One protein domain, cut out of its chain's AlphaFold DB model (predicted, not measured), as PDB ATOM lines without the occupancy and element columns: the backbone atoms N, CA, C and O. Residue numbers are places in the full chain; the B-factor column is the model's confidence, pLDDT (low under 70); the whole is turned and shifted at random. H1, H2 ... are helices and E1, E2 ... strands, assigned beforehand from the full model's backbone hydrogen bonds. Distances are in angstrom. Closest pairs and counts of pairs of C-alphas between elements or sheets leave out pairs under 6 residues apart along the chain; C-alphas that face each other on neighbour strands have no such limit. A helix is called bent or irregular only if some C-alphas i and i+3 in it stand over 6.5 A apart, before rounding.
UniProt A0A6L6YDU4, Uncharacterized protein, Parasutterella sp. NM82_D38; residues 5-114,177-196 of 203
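AT A GLANCE: This is residues 5 to 114 and 177 to 196 of the 203 residues of an uncharacterized protein of Parasutterella sp. NM82_D38 (UniProt A0A6L6YDU4). A twisted sheet of five strands, drawn out by the long hairpin E3 and E4, has helices over both faces: H2 and H3 over one, H4 over the other. H1 sits at the E1 end of the sheet and only grazes it. The 130 printed residues hold four named helices and five named strands, in the order H1 E1 H2 E2 H3 E3 E4 E5 H4, a mixed class of helices and strands. The sheet runs E1 E2 E5 E4 E3 and is mixed, with E1 and E2 parallel and the other neighbours antiparallel. The whole is compact, with a radius of gyration of the C-alphas of 15.1 A, yet elongated, spanning 46 by 28 by 24 A.

IN THESE COORDINATES: E3, residues 82 to 94, is 35.7 A long and begins at C-alpha 82, (24.695, 17.528, -28.921). E4, residues 101 to 112, is 34.3 A long. E5 is residues 177 to 181, 13.5 A; E2 is residues 46 to 50, 12.7 A; E1 is residues 24 to 26, 6.5 A. H3, residues 58 to 68, is 15.1 A long and irregular, but only just: C-alphas 63 and 66 are 6.9 A apart. H1, residues 5 to 14, is 14.1 A long and begins at C-alpha 5, (34.425, 15.062, 0.559). H2 is residues 33 to 41, 12.4 A. H4, residues 187 to 195, 12.3 A, ends at C-alpha 195, (25.630, 22.271, -16.542).

HOW THE PARTS SIT: E3 and E4 form an antiparallel hairpin at 164 degrees, with N 87 and O 108 2.8 A apart. E5 and E4 are antiparallel at 150 degrees, with N 109 and O 179 at 2.7 A. E2 and E5 are antiparallel at 153 degrees, with N 180 and O 48 at 2.8 A. E1 and E2 are parallel at 7 degrees, with N 26 and O 47 at 2.8 A. E1, H2, E2 make a strand-helix-strand unit, two parallel neighbour strands with a helix between, whose crossover is right-handed. H3 is over E4 and E3 at a height of 8.3 A over the sheet, along the strands, at 19 degrees to E3 on the local plane. The sheet curls round H2, where the closest C-alphas to E3 are Asp 37 and His 93, 5.7 A. It also curls round H4, on the opposite face from H3, where the closest C-alphas to E4 are His 109 and Asp 187, 6.2 A. H1 and H2 are near each other. Every O i to N i+4 pair is within hydrogen-bond range in H1, H2 and H4, and 5 of 7 in H3.

THE WHOLE: The two farthest C-alphas, of Thr 98 and Pro 114, are 46.3 A apart. Residues 115 to 176 are not printed, and C-alphas 114 and 177 are 11.2 A apart across this cut. Of the links printed whole, H3 to E3 is long, 13 residues; in it residues 76 to 77 pair antiparallel with residues 82 to 83 of E3. The mean pLDDT of the printed part is 81.8; residues 5 to 21 and 29 to 31 are under 70.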
ATOM      1  N   LEU A   5      35.042  16.153  -0.169       57.88
ATOM      2  CA  LEU A   5      34.425  15.062   0.559       57.88
ATOM      3  C   LEU A   5      33.732  15.564   1.826       57.88
ATOM      4  O   LEU A   5      32.641  15.108   2.139       57.88
ATOM      5  N   ALA A   6      34.317  16.543   2.521       57.44
ATOM      6  CA  ALA A   6      33.706  17.140   3.706       57.44
ATOM      7  C   ALA A   6      32.438  17.936   3.351       57.44
ATOM      8  O   ALA A   6      31.447  17.880   4.077       57.44
ATOM      9  N   ALA A   7      32.441  18.640   2.215       54.25
ATOM     10  CA  ALA A   7      31.251  19.328   1.719       54.25
ATOM     11  C   ALA A   7      30.179  18.344   1.208       54.25
ATOM     12  O   ALA A   7      29.003  18.535   1.507       54.25
ATOM     13  N   ALA A   8      30.568  17.253   0.540       55.00
ATOM     14  CA  ALA A   8      29.643  16.184   0.151       55.00
ATOM     15  C   ALA A   8      29.026  15.466   1.366       55.00
ATOM     16  O   ALA A   8      27.830  15.200   1.381       55.00
ATOM     17  N   GLN A   9      29.815  15.217   2.416       54.16
ATOM     18  CA  GLN A   9      29.341  14.638   3.678       54.16
ATOM     19  C   GLN A   9      28.379  15.570   4.420       54.16
ATOM     20  O   GLN A   9      27.379  15.117   4.970       54.16
ATOM     21  N   LEU A  10      28.637  16.882   4.419       50.19
ATOM     22  CA  LEU A  10      27.711  17.866   4.987       50.19
ATOM     23  C   LEU A  10      26.378  17.908   4.223       50.19
ATOM     24  O   LEU A  10      25.327  18.039   4.847       50.19
ATOM     25  N   LEU A  11      26.414  17.760   2.895       50.62
ATOM     26  CA  LEU A  11      25.218  17.719   2.047       50.62
ATOM     27  C   LEU A  11      24.440  16.403   2.197       50.62
ATOM     28  O   LEU A  11      23.215  16.438   2.297       50.62
ATOM     29  N   SER A  12      25.124  15.259   2.301       48.88
ATOM     30  CA  SER A  12      24.469  13.961   2.513       48.88
ATOM     31  C   SER A  12      23.828  13.854   3.897       48.88
ATOM     32  O   SER A  12      22.724  13.333   4.021       48.88
ATOM     33  N   THR A  13      24.448  14.446   4.925       45.06
ATOM     34  CA  THR A  13      23.871  14.515   6.283       45.06
ATOM     35  C   THR A  13      22.616  15.401   6.335       45.06
ATOM     36  O   THR A  13      21.782  15.239   7.222       45.06
ATOM     37  N   ALA A  14      22.449  16.328   5.383       41.00
ATOM     38  CA  ALA A  14      21.259  17.173   5.272       41.00
ATOM     39  C   ALA A  14      20.118  16.529   4.453       41.00
ATOM     40  O   ALA A  14      18.984  17.010   4.500       41.00
ATOM     41  N   SER A  15      20.393  15.452   3.712       42.00
ATOM     42  CA  SER A  15      19.465  14.830   2.765       42.00
ATOM     43  C   SER A  15      18.830  13.556   3.334       42.00
ATOM     44  O   SER A  15      19.080  12.443   2.878       42.00
ATOM     45  N   ASP A  16      17.924  13.729   4.294       40.22
ATOM     46  CA  ASP A  16      17.022  12.678   4.792       40.22
ATOM     47  C   ASP A  16      15.788  12.486   3.872       40.22
ATOM     48  O   ASP A  16      14.658  12.263   4.313       40.22
ATOM     49  N   LEU A  17      15.974  12.607   2.551       38.47
ATOM     50  CA  LEU A  17      14.896  12.513   1.564       38.47
ATOM     51  C   LEU A  17      15.177  11.387   0.567       38.47
ATOM     52  O   LEU A  17      16.027  11.452  -0.314       38.47
ATOM     53  N   ARG A  18      14.420  10.308   0.750       39.00
ATOM     54  CA  ARG A  18      14.372   9.121  -0.103       39.00
ATOM     55  C   ARG A  18      13.941   9.509  -1.523       39.00
ATOM     56  O   ARG A  18      12.773   9.833  -1.675       39.00
ATOM     57  N   THR A  19      14.835   9.386  -2.513       42.31
ATOM     58  CA  THR A  19      14.589   8.922  -3.906       42.31
ATOM     59  C   THR A  19      15.822   9.164  -4.782       42.31
ATOM     60  O   THR A  19      16.153  10.310  -4.978       42.31
ATOM     61  N   SER A  20      16.464   8.157  -5.388       48.62
ATOM     62  CA  SER A  20      17.241   8.308  -6.652       48.62
ATOM     63  C   SER A  20      18.150   9.555  -6.832       48.62
ATOM     64  O   SER A  20      18.280  10.047  -7.953       48.62
ATOM     65  N   HIS A  21      18.737  10.110  -5.768       68.94
ATOM     66  CA  HIS A  21      19.360  11.432  -5.833       68.94
ATOM     67  C   HIS A  21      20.836  11.318  -6.225       68.94
ATOM     68  O   HIS A  21      21.578  10.471  -5.730       68.94
ATOM     69  N   ILE A  22      21.231  12.143  -7.196       70.56
ATOM     70  CA  ILE A  22      22.621  12.547  -7.370       70.56
ATOM     71  C   ILE A  22      22.880  13.568  -6.267       70.56
ATOM     72  O   ILE A  22      22.249  14.624  -6.250       70.56
ATOM     73  N   ASP A  23      23.775  13.228  -5.352       71.94
ATOM     74  CA  ASP A  23      24.111  14.026  -4.176       71.94
ATOM     75  C   ASP A  23      25.261  15.001  -4.470       71.94
ATOM     76  O   ASP A  23      25.410  16.023  -3.798       71.94
ATOM     77  N   LEU A  24      26.084  14.693  -5.479       79.50
ATOM     78  CA  LEU A  24      27.293  15.444  -5.789       79.50
ATOM     79  C   LEU A  24      27.559  15.544  -7.295       79.50
ATOM     80  O   LEU A  24      27.439  14.569  -8.034       79.50
ATOM     81  N   VAL A  25      27.993  16.726  -7.735       79.56
ATOM     82  CA  VAL A  25      28.494  16.965  -9.093       79.56
ATOM     83  C   VAL A  25      29.949  17.423  -9.000       79.56
ATOM     84  O   VAL A  25      30.227  18.434  -8.354       79.56
ATOM     85  N   ILE A  26      30.868  16.682  -9.623       79.06
ATOM     86  CA  ILE A  26      32.317  16.929  -9.573       79.06
ATOM     87  C   ILE A  26      32.834  17.305 -10.966       79.06
ATOM     88  O   ILE A  26      32.495  16.673 -11.967       79.06
ATOM     89  N   ASP A  27      33.664  18.342 -11.035       75.94
ATOM     90  CA  ASP A  27      34.343  18.743 -12.270       75.94
ATOM     91  C   ASP A  27      35.470  17.755 -12.648       75.94
ATOM     92  O   ASP A  27      36.020  17.061 -11.788       75.94
ATOM     93  N   SER A  28      35.848  17.689 -13.928       72.31
ATOM     94  CA  SER A  28      36.882  16.755 -14.395       72.31
ATOM     95  C   SER A  28      38.247  17.016 -13.771       72.31
ATOM     96  O   SER A  28      38.989  16.077 -13.500       72.31
ATOM     97  N   VAL A  29      38.559  18.272 -13.444       64.06
ATOM     98  CA  VAL A  29      39.830  18.651 -12.796       64.06
ATOM     99  C   VAL A  29      39.986  18.019 -11.405       64.06
ATOM    100  O   VAL A  29      41.101  17.881 -10.900       64.06
ATOM    101  N   LEU A  30      38.872  17.633 -10.782       59.97
ATOM    102  CA  LEU A  30      38.816  17.114  -9.422       59.97
ATOM    103  C   LEU A  30      38.417  15.643  -9.371       59.97
ATOM    104  O   LEU A  30      38.010  15.194  -8.304       59.97
ATOM    105  N   THR A  31      38.487  14.916 -10.487       69.88
ATOM    106  CA  THR A  31      38.087  13.509 -10.544       69.88
ATOM    107  C   THR A  31      39.314  12.600 -10.616       69.88
ATOM    108  O   THR A  31      40.265  12.853 -11.350       69.88
ATOM    109  N   SER A  32      39.325  11.541  -9.807       75.56
ATOM    110  CA  SER A  32      40.398  10.543  -9.760       75.56
ATOM    111  C   SER A  32      39.855   9.194  -9.267       75.56
ATOM    112  O   SER A  32      38.833   9.170  -8.570       75.56
ATOM    113  N   PRO A  33      40.533   8.063  -9.555       82.25
ATOM    114  CA  PRO A  33      40.080   6.741  -9.115       82.25
ATOM    115  C   PRO A  33      39.842   6.651  -7.602       82.25
ATOM    116  O   PRO A  33      38.825   6.134  -7.158       82.25
ATOM    117  N   SER A  34      40.745   7.224  -6.799       81.69
ATOM    118  CA  SER A  34      40.646   7.174  -5.336       81.69
ATOM    119  C   SER A  34      39.496   8.018  -4.784       81.69
ATOM    120  O   SER A  34      39.006   7.757  -3.685       81.69
ATOM    121  N   GLN A  35      39.043   9.032  -5.526       81.94
ATOM    122  CA  GLN A  35      37.825   9.761  -5.185       81.94
ATOM    123  C   GLN A  35      36.584   8.946  -5.523       81.94
ATOM    124  O   GLN A  35      35.672   8.927  -4.704       81.94
ATOM    125  N   LEU A  36      36.560   8.237  -6.657       85.12
ATOM    126  CA  LEU A  36      35.458   7.323  -6.971       85.12
ATOM    127  C   LEU A  36      35.303   6.266  -5.878       85.12
ATOM    128  O   LEU A  36      34.204   6.121  -5.349       85.12
ATOM    129  N   ASP A  37      36.396   5.618  -5.464       85.81
ATOM    130  CA  ASP A  37      36.381   4.626  -4.378       85.81
ATOM    131  C   ASP A  37      35.710   5.183  -3.115       85.81
ATOM    132  O   ASP A  37      34.801   4.567  -2.564       85.81
ATOM    133  N   ARG A  38      36.075   6.408  -2.713       83.50
ATOM    134  CA  ARG A  38      35.481   7.085  -1.550       83.50
ATOM    135  C   ARG A  38      33.994   7.391  -1.719       83.50
ATOM    136  O   ARG A  38      33.260   7.327  -0.736       83.50
ATOM    137  N   LEU A  39      33.549   7.760  -2.921       85.88
ATOM    138  CA  LEU A  39      32.130   8.017  -3.195       85.88
ATOM    139  C   LEU A  39      31.314   6.726  -3.092       85.88
ATOM    140  O   LEU A  39      30.228   6.743  -2.512       85.88
ATOM    141  N   TYR A  40      31.854   5.605  -3.583       86.56
ATOM    142  CA  TYR A  40      31.227   4.292  -3.434       86.56
ATOM    143  C   TYR A  40      31.209   3.821  -1.974       86.56
ATOM    144  O   TYR A  40      30.143   3.449  -1.487       86.56
ATOM    145  N   GLU A  41      32.328   3.929  -1.248       83.06
ATOM    146  CA  GLU A  41      32.432   3.597   0.188       83.06
ATOM    147  C   GLU A  41      31.462   4.396   1.074       83.06
ATOM    148  O   GLU A  41      31.122   3.974   2.178       83.06
ATOM    149  N   GLN A  42      31.057   5.587   0.628       81.00
ATOM    150  CA  GLN A  42      30.124   6.464   1.340       81.00
ATOM    151  C   GLN A  42      28.701   6.410   0.770       81.00
ATOM    152  O   GLN A  42      27.838   7.156   1.228       81.00
ATOM    153  N   HIS A  43      28.454   5.540  -0.214       81.31
ATOM    154  CA  HIS A  43      27.178   5.390  -0.919       81.31
ATOM    155  C   HIS A  43      26.618   6.694  -1.523       81.31
ATOM    156  O   HIS A  43      25.406   6.832  -1.694       81.31
ATOM    157  N   ILE A  44      27.496   7.631  -1.891       82.81
ATOM    158  CA  ILE A  44      27.142   8.945  -2.443       82.81
ATOM    159  C   ILE A  44      26.768   8.791  -3.923       82.81
ATOM    160  O   ILE A  44      27.534   8.237  -4.715       82.81
ATOM    161  N   GLY A  45      25.591   9.282  -4.318       85.06
ATOM    162  CA  GLY A  45      25.197   9.416  -5.720       85.06
ATOM    163  C   GLY A  45      25.965  10.550  -6.399       85.06
ATOM    164  O   GLY A  45      25.998  11.657  -5.870       85.06
ATOM    165  N   PHE A  46      26.566  10.316  -7.565       87.81
ATOM    166  CA  PHE A  46      27.414  11.327  -8.206       87.81
ATOM    167  C   PHE A  46      27.234  11.456  -9.718       87.81
ATOM    168  O   PHE A  46      26.842  10.506 -10.396       87.81
ATOM    169  N   ILE A  47      27.596  12.638 -10.227       89.50
ATOM    170  CA  ILE A  47      27.979  12.885 -11.621       89.50
ATOM    171  C   ILE A  47      29.371  13.524 -11.623       89.50
ATOM    172  O   ILE A  47      29.566  14.562 -10.998       89.50
ATOM    173  N   CYS A  48      30.324  12.947 -12.346       88.50
ATOM    174  CA  CYS A  48      31.686  13.471 -12.451       88.50
ATOM    175  C   CYS A  48      32.060  13.708 -13.912       88.50
ATOM    176  O   CYS A  48      31.775  12.859 -14.753       88.50
ATOM    177  N   GLY A  49      32.713  14.827 -14.216       88.44
ATOM    178  CA  GLY A  49      33.362  15.017 -15.513       88.44
ATOM    179  C   GLY A  49      34.644  14.190 -15.619       88.44
ATOM    180  O   GLY A  49      35.309  13.961 -14.616       88.44
ATOM    181  N   PHE A  50      35.013  13.778 -16.830       85.00
ATOM    182  CA  PHE A  50      36.296  13.135 -17.122       85.00
ATOM    183  C   PHE A  50      36.951  13.801 -18.324       85.00
ATOM    184  O   PHE A  50      36.266  14.211 -19.268       85.00
ATOM    185  N   ASN A  51      38.282  13.890 -18.302       81.19
ATOM    186  CA  ASN A  51      39.013  14.202 -19.522       81.19
ATOM    187  C   ASN A  51      39.008  12.964 -20.423       81.19
ATOM    188  O   ASN A  51      39.163  11.837 -19.960       81.19
ATOM    189  N   THR A  52      38.806  13.166 -21.721       77.69
ATOM    190  CA  THR A  52      38.635  12.081 -22.699       77.69
ATOM    191  C   THR A  52      39.872  11.196 -22.859       77.69
ATOM    192  O   THR A  52      39.768  10.107 -23.408       77.69
ATOM    193  N   ASP A  53      41.037  11.670 -22.415       73.06
ATOM    194  CA  ASP A  53      42.322  10.969 -22.428       73.06
ATOM    195  C   ASP A  53      42.611  10.190 -21.132       73.06
ATOM    196  O   ASP A  53      43.678   9.592 -20.993       73.06
ATOM    197  N   GLU A  54      41.677  10.166 -20.176       78.31
ATOM    198  CA  GLU A  54      41.819   9.361 -18.968       78.31
ATOM    199  C   GLU A  54      41.511   7.881 -19.226       78.31
ATOM    200  O   GLU A  54      40.426   7.511 -19.678       78.31
ATOM    201  N   ASN A  55      42.437   7.010 -18.808       83.62
ATOM    202  CA  ASN A  55      42.318   5.548 -18.919       83.62
ATOM    203  C   ASN A  55      41.000   4.986 -18.348       83.62
ATOM    204  O   ASN A  55      40.559   3.910 -18.738       83.62
ATOM    205  N   ILE A  56      40.378   5.685 -17.391       84.00
ATOM    206  CA  ILE A  56      39.123   5.257 -16.759       84.00
ATOM    207  C   ILE A  56      37.962   5.261 -17.760       84.00
ATOM    208  O   ILE A  56      37.132   4.353 -17.724       84.00
ATOM    209  N   CYS A  57      37.906   6.248 -18.658       87.81
ATOM    210  CA  CYS A  57      36.835   6.371 -19.647       87.81
ATOM    211  C   CYS A  57      37.251   6.002 -21.074       87.81
ATOM    212  O   CYS A  57      36.392   5.999 -21.952       87.81
ATOM    213  N   GLU A  58      38.521   5.655 -21.308       89.38
ATOM    214  CA  GLU A  58      39.066   5.280 -22.624       89.38
ATOM    215  C   GLU A  58      38.169   4.264 -23.350       89.38
ATOM    216  O   GLU A  58      37.705   4.520 -24.456       89.38
ATOM    217  N   SER A  59      37.784   3.173 -22.675       88.94
ATOM    218  CA  SER A  59      36.897   2.156 -23.268       88.94
ATOM    219  C   SER A  59      35.516   2.685 -23.684       88.94
ATOM    220  O   SER A  59      34.941   2.213 -24.669       88.94
ATOM    221  N   ALA A  60      34.973   3.667 -22.957       91.88
ATOM    222  CA  ALA A  60      33.700   4.295 -23.291       91.88
ATOM    223  C   ALA A  60      33.848   5.229 -24.494       91.88
ATOM    224  O   ALA A  60      33.009   5.199 -25.394       91.88
ATOM    225  N   VAL A  61      34.929   6.011 -24.536       92.00
ATOM    226  CA  VAL A  61      35.253   6.905 -25.653       92.00
ATOM    227  C   VAL A  61      35.480   6.101 -26.931       92.00
ATOM    228  O   VAL A  61      34.793   6.343 -27.922       92.00
ATOM    229  N   ASP A  62      36.348   5.090 -26.889       90.25
ATOM    230  CA  ASP A  62      36.676   4.240 -28.040       90.25
ATOM    231  C   ASP A  62      35.443   3.534 -28.610       90.25
ATOM    232  O   ASP A  62      35.297   3.377 -29.825       90.25
ATOM    233  N   SER A  63      34.528   3.113 -27.732       91.25
ATOM    234  CA  SER A  63      33.299   2.446 -28.148       91.25
ATOM    235  C   SER A  63      32.271   3.421 -28.724       91.25
ATOM    236  O   SER A  63      31.655   3.117 -29.750       91.25
ATOM    237  N   LEU A  64      32.046   4.570 -28.077       92.75
ATOM    238  CA  LEU A  64      30.899   5.437 -28.360       92.75
ATOM    239  C   LEU A  64      31.205   6.590 -29.319       92.75
ATOM    240  O   LEU A  64      30.326   6.953 -30.098       92.75
ATOM    241  N   ALA A  65      32.420   7.144 -29.327       90.75
ATOM    242  CA  ALA A  65      32.758   8.291 -30.175       90.75
ATOM    243  C   ALA A  65      32.551   8.037 -31.685       90.75
ATOM    244  O   ALA A  65      31.950   8.890 -32.356       90.75
ATOM    245  N   PRO A  66      32.939   6.867 -32.242       88.62
ATOM    246  CA  PRO A  66      32.655   6.558 -33.643       88.62
ATOM    247  C   PRO A  66      31.152   6.476 -33.928       88.62
ATOM    248  O   PRO A  66      30.709   6.887 -34.997       88.62
ATOM    249  N   GLN A  67      30.369   5.974 -32.966       89.81
ATOM    250  CA  GLN A  67      28.920   5.840 -33.104       89.81
ATOM    251  C   GLN A  67      28.263   7.220 -33.130       89.81
ATOM    252  O   GLN A  67      27.593   7.536 -34.106       89.81
ATOM    253  N   LEU A  68      28.567   8.080 -32.153       90.44
ATOM    254  CA  LEU A  68      28.017   9.439 -32.040       90.44
ATOM    255  C   LEU A  68      28.265  10.301 -33.283       90.44
ATOM    256  O   LEU A  68      27.432  11.128 -33.641       90.44
ATOM    257  N   SER A  69      29.391  10.085 -33.965       82.31
ATOM    258  CA  SER A  69      29.731  10.783 -35.214       82.31
ATOM    259  C   SER A  69      28.888  10.334 -36.419       82.31
ATOM    260  O   SER A  69      28.859  11.015 -37.443       82.31
ATOM    261  N   SER A  70      28.235   9.175 -36.318       80.25
ATOM    262  CA  SER A  70      27.447   8.536 -37.380       80.25
ATOM    263  C   SER A  70      25.966   8.334 -37.036       80.25
ATOM    264  O   SER A  70      25.183   7.987 -37.921       80.25
ATOM    265  N   ASP A  71      25.590   8.527 -35.770       77.69
ATOM    266  CA  ASP A  71      24.258   8.239 -35.250       77.69
ATOM    267  C   ASP A  71      23.224   9.308 -35.651       77.69
ATOM    268  O   ASP A  71      23.536  10.442 -36.024       77.69
ATOM    269  N   GLY A  72      21.957   8.889 -35.625       74.69
ATOM    270  CA  GLY A  72      20.809   9.648 -36.110       74.69
ATOM    271  C   GLY A  72      20.064  10.446 -35.026       74.69
ATOM    272  O   GLY A  72      20.631  10.800 -33.997       74.69
ATOM    273  N   PRO A  73      18.773  10.758 -35.238       79.31
ATOM    274  CA  PRO A  73      17.997  11.599 -34.322       79.31
ATOM    275  C   PRO A  73      17.805  10.993 -32.923       79.31
ATOM    276  O   PRO A  73      17.599  11.742 -31.976       79.31
ATOM    277  N   ASP A  74      17.906   9.670 -32.775       84.06
ATOM    278  CA  ASP A  74      17.667   8.974 -31.501       84.06
ATOM    279  C   ASP A  74      18.726   9.274 -30.428       84.06
ATOM    280  O   ASP A  74      18.469   9.106 -29.238       84.06
ATOM    281  N   THR A  75      19.912   9.726 -30.836       87.69
ATOM    282  CA  THR A  75      21.000  10.131 -29.936       87.69
ATOM    283  C   THR A  75      21.096  11.647 -29.785       87.69
ATOM    284  O   THR A  75      21.909  12.134 -29.001       87.69
ATOM    285  N   PHE A  76      20.287  12.414 -30.520       93.56
ATOM    286  CA  PHE A  76      20.394  13.866 -30.555       93.56
ATOM    287  C   PHE A  76      19.581  14.513 -29.433       93.56
ATOM    288  O   PHE A  76      18.353  14.440 -29.400       93.56
ATOM    289  N   LEU A  77      20.275  15.211 -28.536       93.62
ATOM    290  CA  LEU A  77      19.675  16.028 -27.489       93.62
ATOM    291  C   LEU A  77      19.464  17.448 -28.021       93.62
ATOM    292  O   LEU A  77      20.362  18.294 -27.967       93.62
ATOM    293  N   ALA A  78      18.272  17.698 -28.562       90.94
ATOM    294  CA  ALA A  78      17.943  18.931 -29.275       90.94
ATOM    295  C   ALA A  78      18.096  20.198 -28.421       90.94
ATOM    296  O   ALA A  78      18.508  21.236 -28.935       90.94
ATOM    297  N   GLU A  79      17.813  20.108 -27.122       91.19
ATOM    298  CA  GLU A  79      17.911  21.214 -26.165       91.19
ATOM    299  C   GLU A  79      19.345  21.731 -26.010       91.19
ATOM    300  O   GLU A  79      19.550  22.912 -25.732       91.19
ATOM    301  N   TYR A  80      20.330  20.852 -26.211       91.56
ATOM    302  CA  TYR A  80      21.753  21.153 -26.056       91.56
ATOM    303  C   TYR A  80      22.503  21.192 -27.391       91.56
ATOM    304  O   TYR A  80      23.632  21.671 -27.441       91.56
ATOM    305  N   GLY A  81      21.896  20.702 -28.475       92.56
ATOM    306  CA  GLY A  81      22.540  20.625 -29.784       92.56
ATOM    307  C   GLY A  81      23.678  19.601 -29.852       92.56
ATOM    308  O   GLY A  81      24.590  19.772 -30.660       92.56
ATOM    309  N   VAL A  82      23.635  18.549 -29.027       94.88
ATOM    310  CA  VAL A  82      24.695  17.528 -28.921       94.88
ATOM    311  C   VAL A  82      24.166  16.127 -29.222       94.88
ATOM    312  O   VAL A  82      22.980  15.853 -29.051       94.88
ATOM    313  N   GLN A  83      25.052  15.224 -29.636       95.81
ATOM    314  CA  GLN A  83      24.781  13.783 -29.652       95.81
ATOM    315  C   GLN A  83      25.164  13.178 -28.298       95.81
ATOM    316  O   GLN A  83      26.155  13.615 -27.717       95.81
ATOM    317  N   ALA A  84      24.429  12.182 -27.806       96.31
ATOM    318  CA  ALA A  84      24.703  11.528 -26.530       96.31
ATOM    319  C   ALA A  84      24.445  10.015 -26.555       96.31
ATOM    320  O   ALA A  84      23.477   9.545 -27.154       96.31
ATOM    321  N   LYS A  85      25.308   9.258 -25.868       95.44
ATOM    322  CA  LYS A  85      25.139   7.825 -25.589       95.44
ATOM    323  C   LYS A  85      25.724   7.473 -24.229       95.44
ATOM    324  O   LYS A  85      26.757   8.005 -23.830       95.44
ATOM    325  N   THR A  86      25.116   6.490 -23.571       95.88
ATOM    326  CA  THR A  86      25.618   5.925 -22.316       95.88
ATOM    327  C   THR A  86      26.209   4.529 -22.514       95.88
ATOM    328  O   THR A  86      25.546   3.646 -23.061       95.88
ATOM    329  N   LEU A  87      27.402   4.288 -21.968       95.81
ATOM    330  CA  LEU A  87      27.938   2.950 -21.725       95.81
ATOM    331  C   LEU A  87      27.753   2.586 -20.249       95.81
ATOM    332  O   LEU A  87      28.286   3.257 -19.367       95.81
ATOM    333  N   LYS A  88      27.024   1.500 -19.975       94.94
ATOM    334  CA  LYS A  88      26.854   0.966 -18.616       94.94
ATOM    335  C   LYS A  88      27.949  -0.055 -18.312       94.94
ATOM    336  O   LYS A  88      28.170  -0.978 -19.095       94.94
ATOM    337  N   THR A  89      28.609   0.097 -17.174       93.62
ATOM    338  CA  THR A  89      29.670  -0.783 -16.678       93.62
ATOM    339  C   THR A  89      29.639  -0.842 -15.145       93.62
ATOM    340  O   THR A  89      28.659  -0.439 -14.512       93.62
ATOM    341  N   PHE A  90      30.698  -1.373 -14.542       92.75
ATOM    342  CA  PHE A  90      30.855  -1.485 -13.101       92.75
ATOM    343  C   PHE A  90      32.196  -0.920 -12.637       92.75
ATOM    344  O   PHE A  90      33.207  -1.049 -13.326       92.75
ATOM    345  N   TRP A  91      32.195  -0.334 -11.441       92.25
ATOM    346  CA  TRP A  91      33.386   0.120 -10.739       92.25
ATOM    347  C   TRP A  91      33.725  -0.838  -9.588       92.25
ATOM    348  O   TRP A  91      32.910  -0.992  -8.663       92.25
ATOM    349  N   PRO A  92      34.900  -1.491  -9.623       90.12
ATOM    350  CA  PRO A  92      35.347  -2.321  -8.517       90.12
ATOM    351  C   PRO A  92      35.743  -1.429  -7.338       90.12
ATOM    352  O   PRO A  92      36.578  -0.542  -7.478       90.12
ATOM    353  N   HIS A  93      35.176  -1.689  -6.167       85.81
ATOM    354  CA  HIS A  93      35.507  -0.991  -4.925       85.81
ATOM    355  C   HIS A  93      35.478  -1.971  -3.746       85.81
ATOM    356  O   HIS A  93      35.253  -3.172  -3.917       85.81
ATOM    357  N   ARG A  94      35.761  -1.480  -2.539       83.75
ATOM    358  CA  ARG A  94      35.604  -2.259  -1.309       83.75
ATOM    359  C   ARG A  94      34.485  -1.673  -0.478       83.75
ATOM    360  O   ARG A  94      34.433  -0.462  -0.292       83.75
ATOM    361  N   ASP A  95      33.644  -2.545   0.054       80.75
ATOM    362  CA  ASP A  95      32.665  -2.133   1.048       80.75
ATOM    363  C   ASP A  95      33.376  -1.620   2.311       80.75
ATOM    364  O   ASP A  95      34.383  -2.181   2.760       80.75
ATOM    365  N   LYS A  96      32.865  -0.530   2.883       78.12
ATOM    366  CA  LYS A  96      33.515   0.145   4.011       78.12
ATOM    367  C   LYS A  96      33.390  -0.651   5.309       78.12
ATOM    368  O   LYS A  96      34.296  -0.592   6.139       78.12
ATOM    369  N   GLU A  97      32.279  -1.363   5.498       79.62
ATOM    370  CA  GLU A  97      31.981  -2.079   6.743       79.62
ATOM    371  C   GLU A  97      32.612  -3.475   6.768       79.62
ATOM    372  O   GLU A  97      33.143  -3.912   7.790       79.62
ATOM    373  N   THR A  98      32.578  -4.172   5.636       81.62
ATOM    374  CA  THR A  98      32.989  -5.574   5.505       81.62
ATOM    375  C   THR A  98      34.338  -5.750   4.811       81.62
ATOM    376  O   THR A  98      34.904  -6.842   4.862       81.62
ATOM    377  N   HIS A  99      34.867  -4.704   4.162       80.62
ATOM    378  CA  HIS A  99      36.087  -4.727   3.340       80.62
ATOM    379  C   HIS A  99      36.073  -5.739   2.184       80.62
ATOM    380  O   HIS A  99      37.116  -5.990   1.557       80.62
ATOM    381  N   ASN A 100      34.906  -6.300   1.868       85.38
ATOM    382  CA  ASN A 100      34.745  -7.235   0.771       85.38
ATOM    383  C   ASN A 100      34.812  -6.500  -0.576       85.38
ATOM    384  O   ASN A 100      34.361  -5.358  -0.674       85.38
ATOM    385  N   PRO A 101      35.392  -7.121  -1.617       87.00
ATOM    386  CA  PRO A 101      35.327  -6.579  -2.967       87.00
ATOM    387  C   PRO A 101      33.881  -6.543  -3.471       87.00
ATOM    388  O   PRO A 101      33.192  -7.563  -3.443       87.00
ATOM    389  N   GLU A 102      33.462  -5.393  -3.989       89.06
ATOM    390  CA  GLU A 102      32.146  -5.167  -4.581       89.06
ATOM    391  C   GLU A 102      32.263  -4.467  -5.938       89.06
ATOM    392  O   GLU A 102      33.271  -3.838  -6.257       89.06
ATOM    393  N   ASN A 103      31.211  -4.577  -6.749       90.06
ATOM    394  CA  ASN A 103      31.106  -3.916  -8.044       90.06
ATOM    395  C   ASN A 103      29.891  -2.990  -8.030       90.06
ATOM    396  O   ASN A 103      28.749  -3.452  -8.028       90.06
ATOM    397  N   GLY A 104      30.143  -1.684  -8.018       90.06
ATOM    398  CA  GLY A 104      29.098  -0.668  -8.070       90.06
ATOM    399  C   GLY A 104      28.749  -0.314  -9.517       90.06
ATOM    400  O   GLY A 104      29.624  -0.385 -10.375       90.06
ATOM    401  N   PRO A 105      27.502   0.067  -9.834       92.88
ATOM    402  CA  PRO A 105      27.149   0.519 -11.180       92.88
ATOM    403  C   PRO A 105      27.912   1.798 -11.537       92.88
ATOM    404  O   PRO A 105      28.019   2.697 -10.703       92.88
ATOM    405  N   LEU A 106      28.408   1.887 -12.771       93.69
ATOM    406  CA  LEU A 106      29.051   3.076 -13.330       93.69
ATOM    407  C   LEU A 106      28.575   3.274 -14.772       93.69
ATOM    408  O   LEU A 106      28.703   2.383 -15.605       93.69
ATOM    409  N   ASN A 107      28.027   4.442 -15.072       94.88
ATOM    410  CA  ASN A 107      27.493   4.796 -16.380       94.88
ATOM    411  C   ASN A 107      28.339   5.923 -16.963       94.88
ATOM    412  O   ASN A 107      28.369   7.003 -16.382       94.88
ATOM    413  N   PHE A 108      29.002   5.691 -18.093       95.81
ATOM    414  CA  PHE A 108      29.702   6.735 -18.839       95.81
ATOM    415  C   PHE A 108      28.773   7.335 -19.884       95.81
ATOM    416  O   PHE A 108      28.425   6.666 -20.855       95.81
ATOM    417  N   HIS A 109      28.395   8.591 -19.695       96.06
ATOM    418  CA  HIS A 109      27.652   9.399 -20.649       96.06
ATOM    419  C   HIS A 109      28.656  10.142 -21.533       96.06
ATOM    420  O   HIS A 109      29.412  10.986 -21.046       96.06
ATOM    421  N   VAL A 110      28.687   9.812 -22.820       95.62
ATOM    422  CA  VAL A 110      29.574  10.437 -23.802       95.62
ATOM    423  C   VAL A 110      28.738  11.341 -24.689       95.62
ATOM    424  O   VAL A 110      27.755  10.901 -25.288       95.62
ATOM    425  N   TYR A 111      29.149  12.600 -24.768       95.81
ATOM    426  CA  TYR A 111      28.516  13.633 -25.568       95.81
ATOM    427  C   TYR A 111      29.458  14.069 -26.679       95.81
ATOM    428  O   TYR A 111      30.659  14.186 -26.448       95.81
ATOM    429  N   LEU A 112      28.909  14.357 -27.855       95.31
ATOM    430  CA  LEU A 112      29.612  14.995 -28.961       95.31
ATOM    431  C   LEU A 112      28.921  16.321 -29.280       95.31
ATOM    432  O   LEU A 112      27.775  16.331 -29.735       95.31
ATOM    433  N   ASP A 113      29.637  17.422 -29.061       94.75
ATOM    434  CA  ASP A 113      29.238  18.776 -29.445       94.75
ATOM    435  C   ASP A 113      29.882  19.143 -30.798       94.75
ATOM    436  O   ASP A 113      31.095  19.382 -30.864       94.75
ATOM    437  N   PRO A 114      29.098  19.226 -31.893       92.06
ATOM    438  CA  PRO A 114      29.632  19.529 -33.219       92.06
ATOM    439  C   PRO A 114      30.228  20.937 -33.346       92.06
ATOM    440  O   PRO A 114      31.168  21.134 -34.120       92.06
ATOM    441  N   GLN A 177      32.755  15.180 -24.703       93.69
ATOM    442  CA  GLN A 177      32.676  15.359 -23.264       93.69
ATOM    443  C   GLN A 177      32.240  14.042 -22.639       93.69
ATOM    444  O   GLN A 177      31.323  13.390 -23.135       93.69
ATOM    445  N   VAL A 178      32.881  13.663 -21.538       94.56
ATOM    446  CA  VAL A 178      32.536  12.450 -20.801       94.56
ATOM    447  C   VAL A 178      32.091  12.832 -19.402       94.56
ATOM    448  O   VAL A 178      32.802  13.539 -18.687       94.56
ATOM    449  N   LEU A 179      30.919  12.341 -19.018       94.19
ATOM    450  CA  LEU A 179      30.438  12.349 -17.644       94.19
ATOM    451  C   LEU A 179      30.313  10.903 -17.165       94.19
ATOM    452  O   LEU A 179      29.964  10.028 -17.953       94.19
ATOM    453  N   ALA A 180      30.535  10.638 -15.882       93.31
ATOM    454  CA  ALA A 180      30.194   9.357 -15.280       93.31
ATOM    455  C   ALA A 180      29.218   9.521 -14.123       93.31
ATOM    456  O   ALA A 180      29.330  10.471 -13.352       93.31
ATOM    457  N   SER A 181      28.295   8.576 -13.978       93.50
ATOM    458  CA  SER A 181      27.360   8.523 -12.857       93.50
ATOM    459  C   SER A 181      27.257   7.121 -12.271       93.50
ATOM    460  O   SER A 181      27.372   6.128 -12.986       93.50
ATOM    461  N   ASN A 182      27.010   7.010 -10.965       92.25
ATOM    462  CA  ASN A 182      26.743   5.720 -10.311       92.25
ATOM    463  C   ASN A 182      25.250   5.449 -10.071       92.25
ATOM    464  O   ASN A 182      24.883   4.458  -9.438       92.25
ATOM    465  N   LYS A 183      24.369   6.330 -10.549       90.62
ATOM    466  CA  LYS A 183      22.915   6.147 -10.517       90.62
ATOM    467  C   LYS A 183      22.388   6.088 -11.940       90.62
ATOM    468  O   LYS A 183      23.004   6.607 -12.863       90.62
ATOM    469  N   GLU A 184      21.240   5.450 -12.122       89.62
ATOM    470  CA  GLU A 184      20.583   5.434 -13.423       89.62
ATOM    471  C   GLU A 184      19.955   6.803 -13.707       89.62
ATOM    472  O   GLU A 184      19.000   7.215 -13.049       89.62
ATOM    473  N   VAL A 185      20.529   7.515 -14.676       89.38
ATOM    474  CA  VAL A 185      20.115   8.854 -15.108       89.38
ATOM    475  C   VAL A 185      20.119   8.882 -16.638       89.38
ATOM    476  O   VAL A 185      21.011   8.321 -17.266       89.38
ATOM    477  N   SER A 186      19.118   9.512 -17.254       91.75
ATOM    478  CA  SER A 186      19.087   9.714 -18.712       91.75
ATOM    479  C   SER A 186      20.173  10.697 -19.165       91.75
ATOM    480  O   SER A 186      20.437  11.655 -18.437       91.75
ATOM    481  N   ASP A 187      20.684  10.561 -20.390       93.31
ATOM    482  CA  ASP A 187      21.746  11.421 -20.942       93.31
ATOM    483  C   ASP A 187      21.459  12.926 -20.800       93.31
ATOM    484  O   ASP A 187      22.297  13.674 -20.299       93.31
ATOM    485  N   GLY A 188      20.250  13.372 -21.161       91.19
ATOM    486  CA  GLY A 188      19.860  14.780 -21.031       91.19
ATOM    487  C   GLY A 188      19.829  15.263 -19.580       91.19
ATOM    488  O   GLY A 188      20.266  16.372 -19.288       91.19
ATOM    489  N   LYS A 189      19.387  14.414 -18.643       90.19
ATOM    490  CA  LYS A 189      19.350  14.774 -17.220       90.19
ATOM    491  C   LYS A 189      20.742  14.816 -16.590       90.19
ATOM    492  O   LYS A 189      20.983  15.669 -15.739       90.19
ATOM    493  N   ALA A 190      21.644  13.925 -16.995       91.25
ATOM    494  CA  ALA A 190      23.025  13.949 -16.527       91.25
ATOM    495  C   ALA A 190      23.737  15.235 -16.981       91.25
ATOM    496  O   ALA A 190      24.379  15.902 -16.168       91.25
ATOM    497  N   LEU A 191      23.533  15.635 -18.241       91.06
ATOM    498  CA  LEU A 191      24.076  16.881 -18.778       91.06
ATOM    499  C   LEU A 191      23.458  18.116 -18.107       91.06
ATOM    500  O   LEU A 191      24.191  19.012 -17.699       91.06
ATOM    501  N   ASP A 192      22.134  18.137 -17.917       89.25
ATOM    502  CA  ASP A 192      21.426  19.191 -17.175       89.25
ATOM    503  C   ASP A 192      22.030  19.399 -15.780       89.25
ATOM    504  O   ASP A 192      22.442  20.504 -15.438       89.25
ATOM    505  N   LEU A 193      22.160  18.328 -14.992       85.75
ATOM    506  CA  LEU A 193      22.719  18.396 -13.638       85.75
ATOM    507  C   LEU A 193      24.173  18.887 -13.622       85.75
ATOM    508  O   LEU A 193      24.559  19.621 -12.714       85.75
ATOM    509  N   TYR A 194      24.973  18.521 -14.625       85.62
ATOM    510  CA  TYR A 194      26.365  18.957 -14.730       85.62
ATOM    511  C   TYR A 194      26.502  20.442 -15.124       85.62
ATOM    512  O   TYR A 194      27.345  21.182 -14.593       85.62
ATOM    513  N   LEU A 195      25.648  20.896 -16.045       82.12
ATOM    514  CA  LEU A 195      25.630  22.271 -16.542       82.12
ATOM    515  C   LEU A 195      24.926  23.242 -15.593       82.12
ATOM    516  O   LEU A 195      25.210  24.440 -15.652       82.12
ATOM    517  N   GLN A 196      24.045  22.754 -14.714       73.56
ATOM    518  CA  GLN A 196      23.327  23.591 -13.763       73.56
ATOM    519  C   GLN A 196      24.301  24.458 -12.943       73.56
ATOM    520  O   GLN A 196      25.203  23.950 -12.265       73.56
TER     521      GLN A 196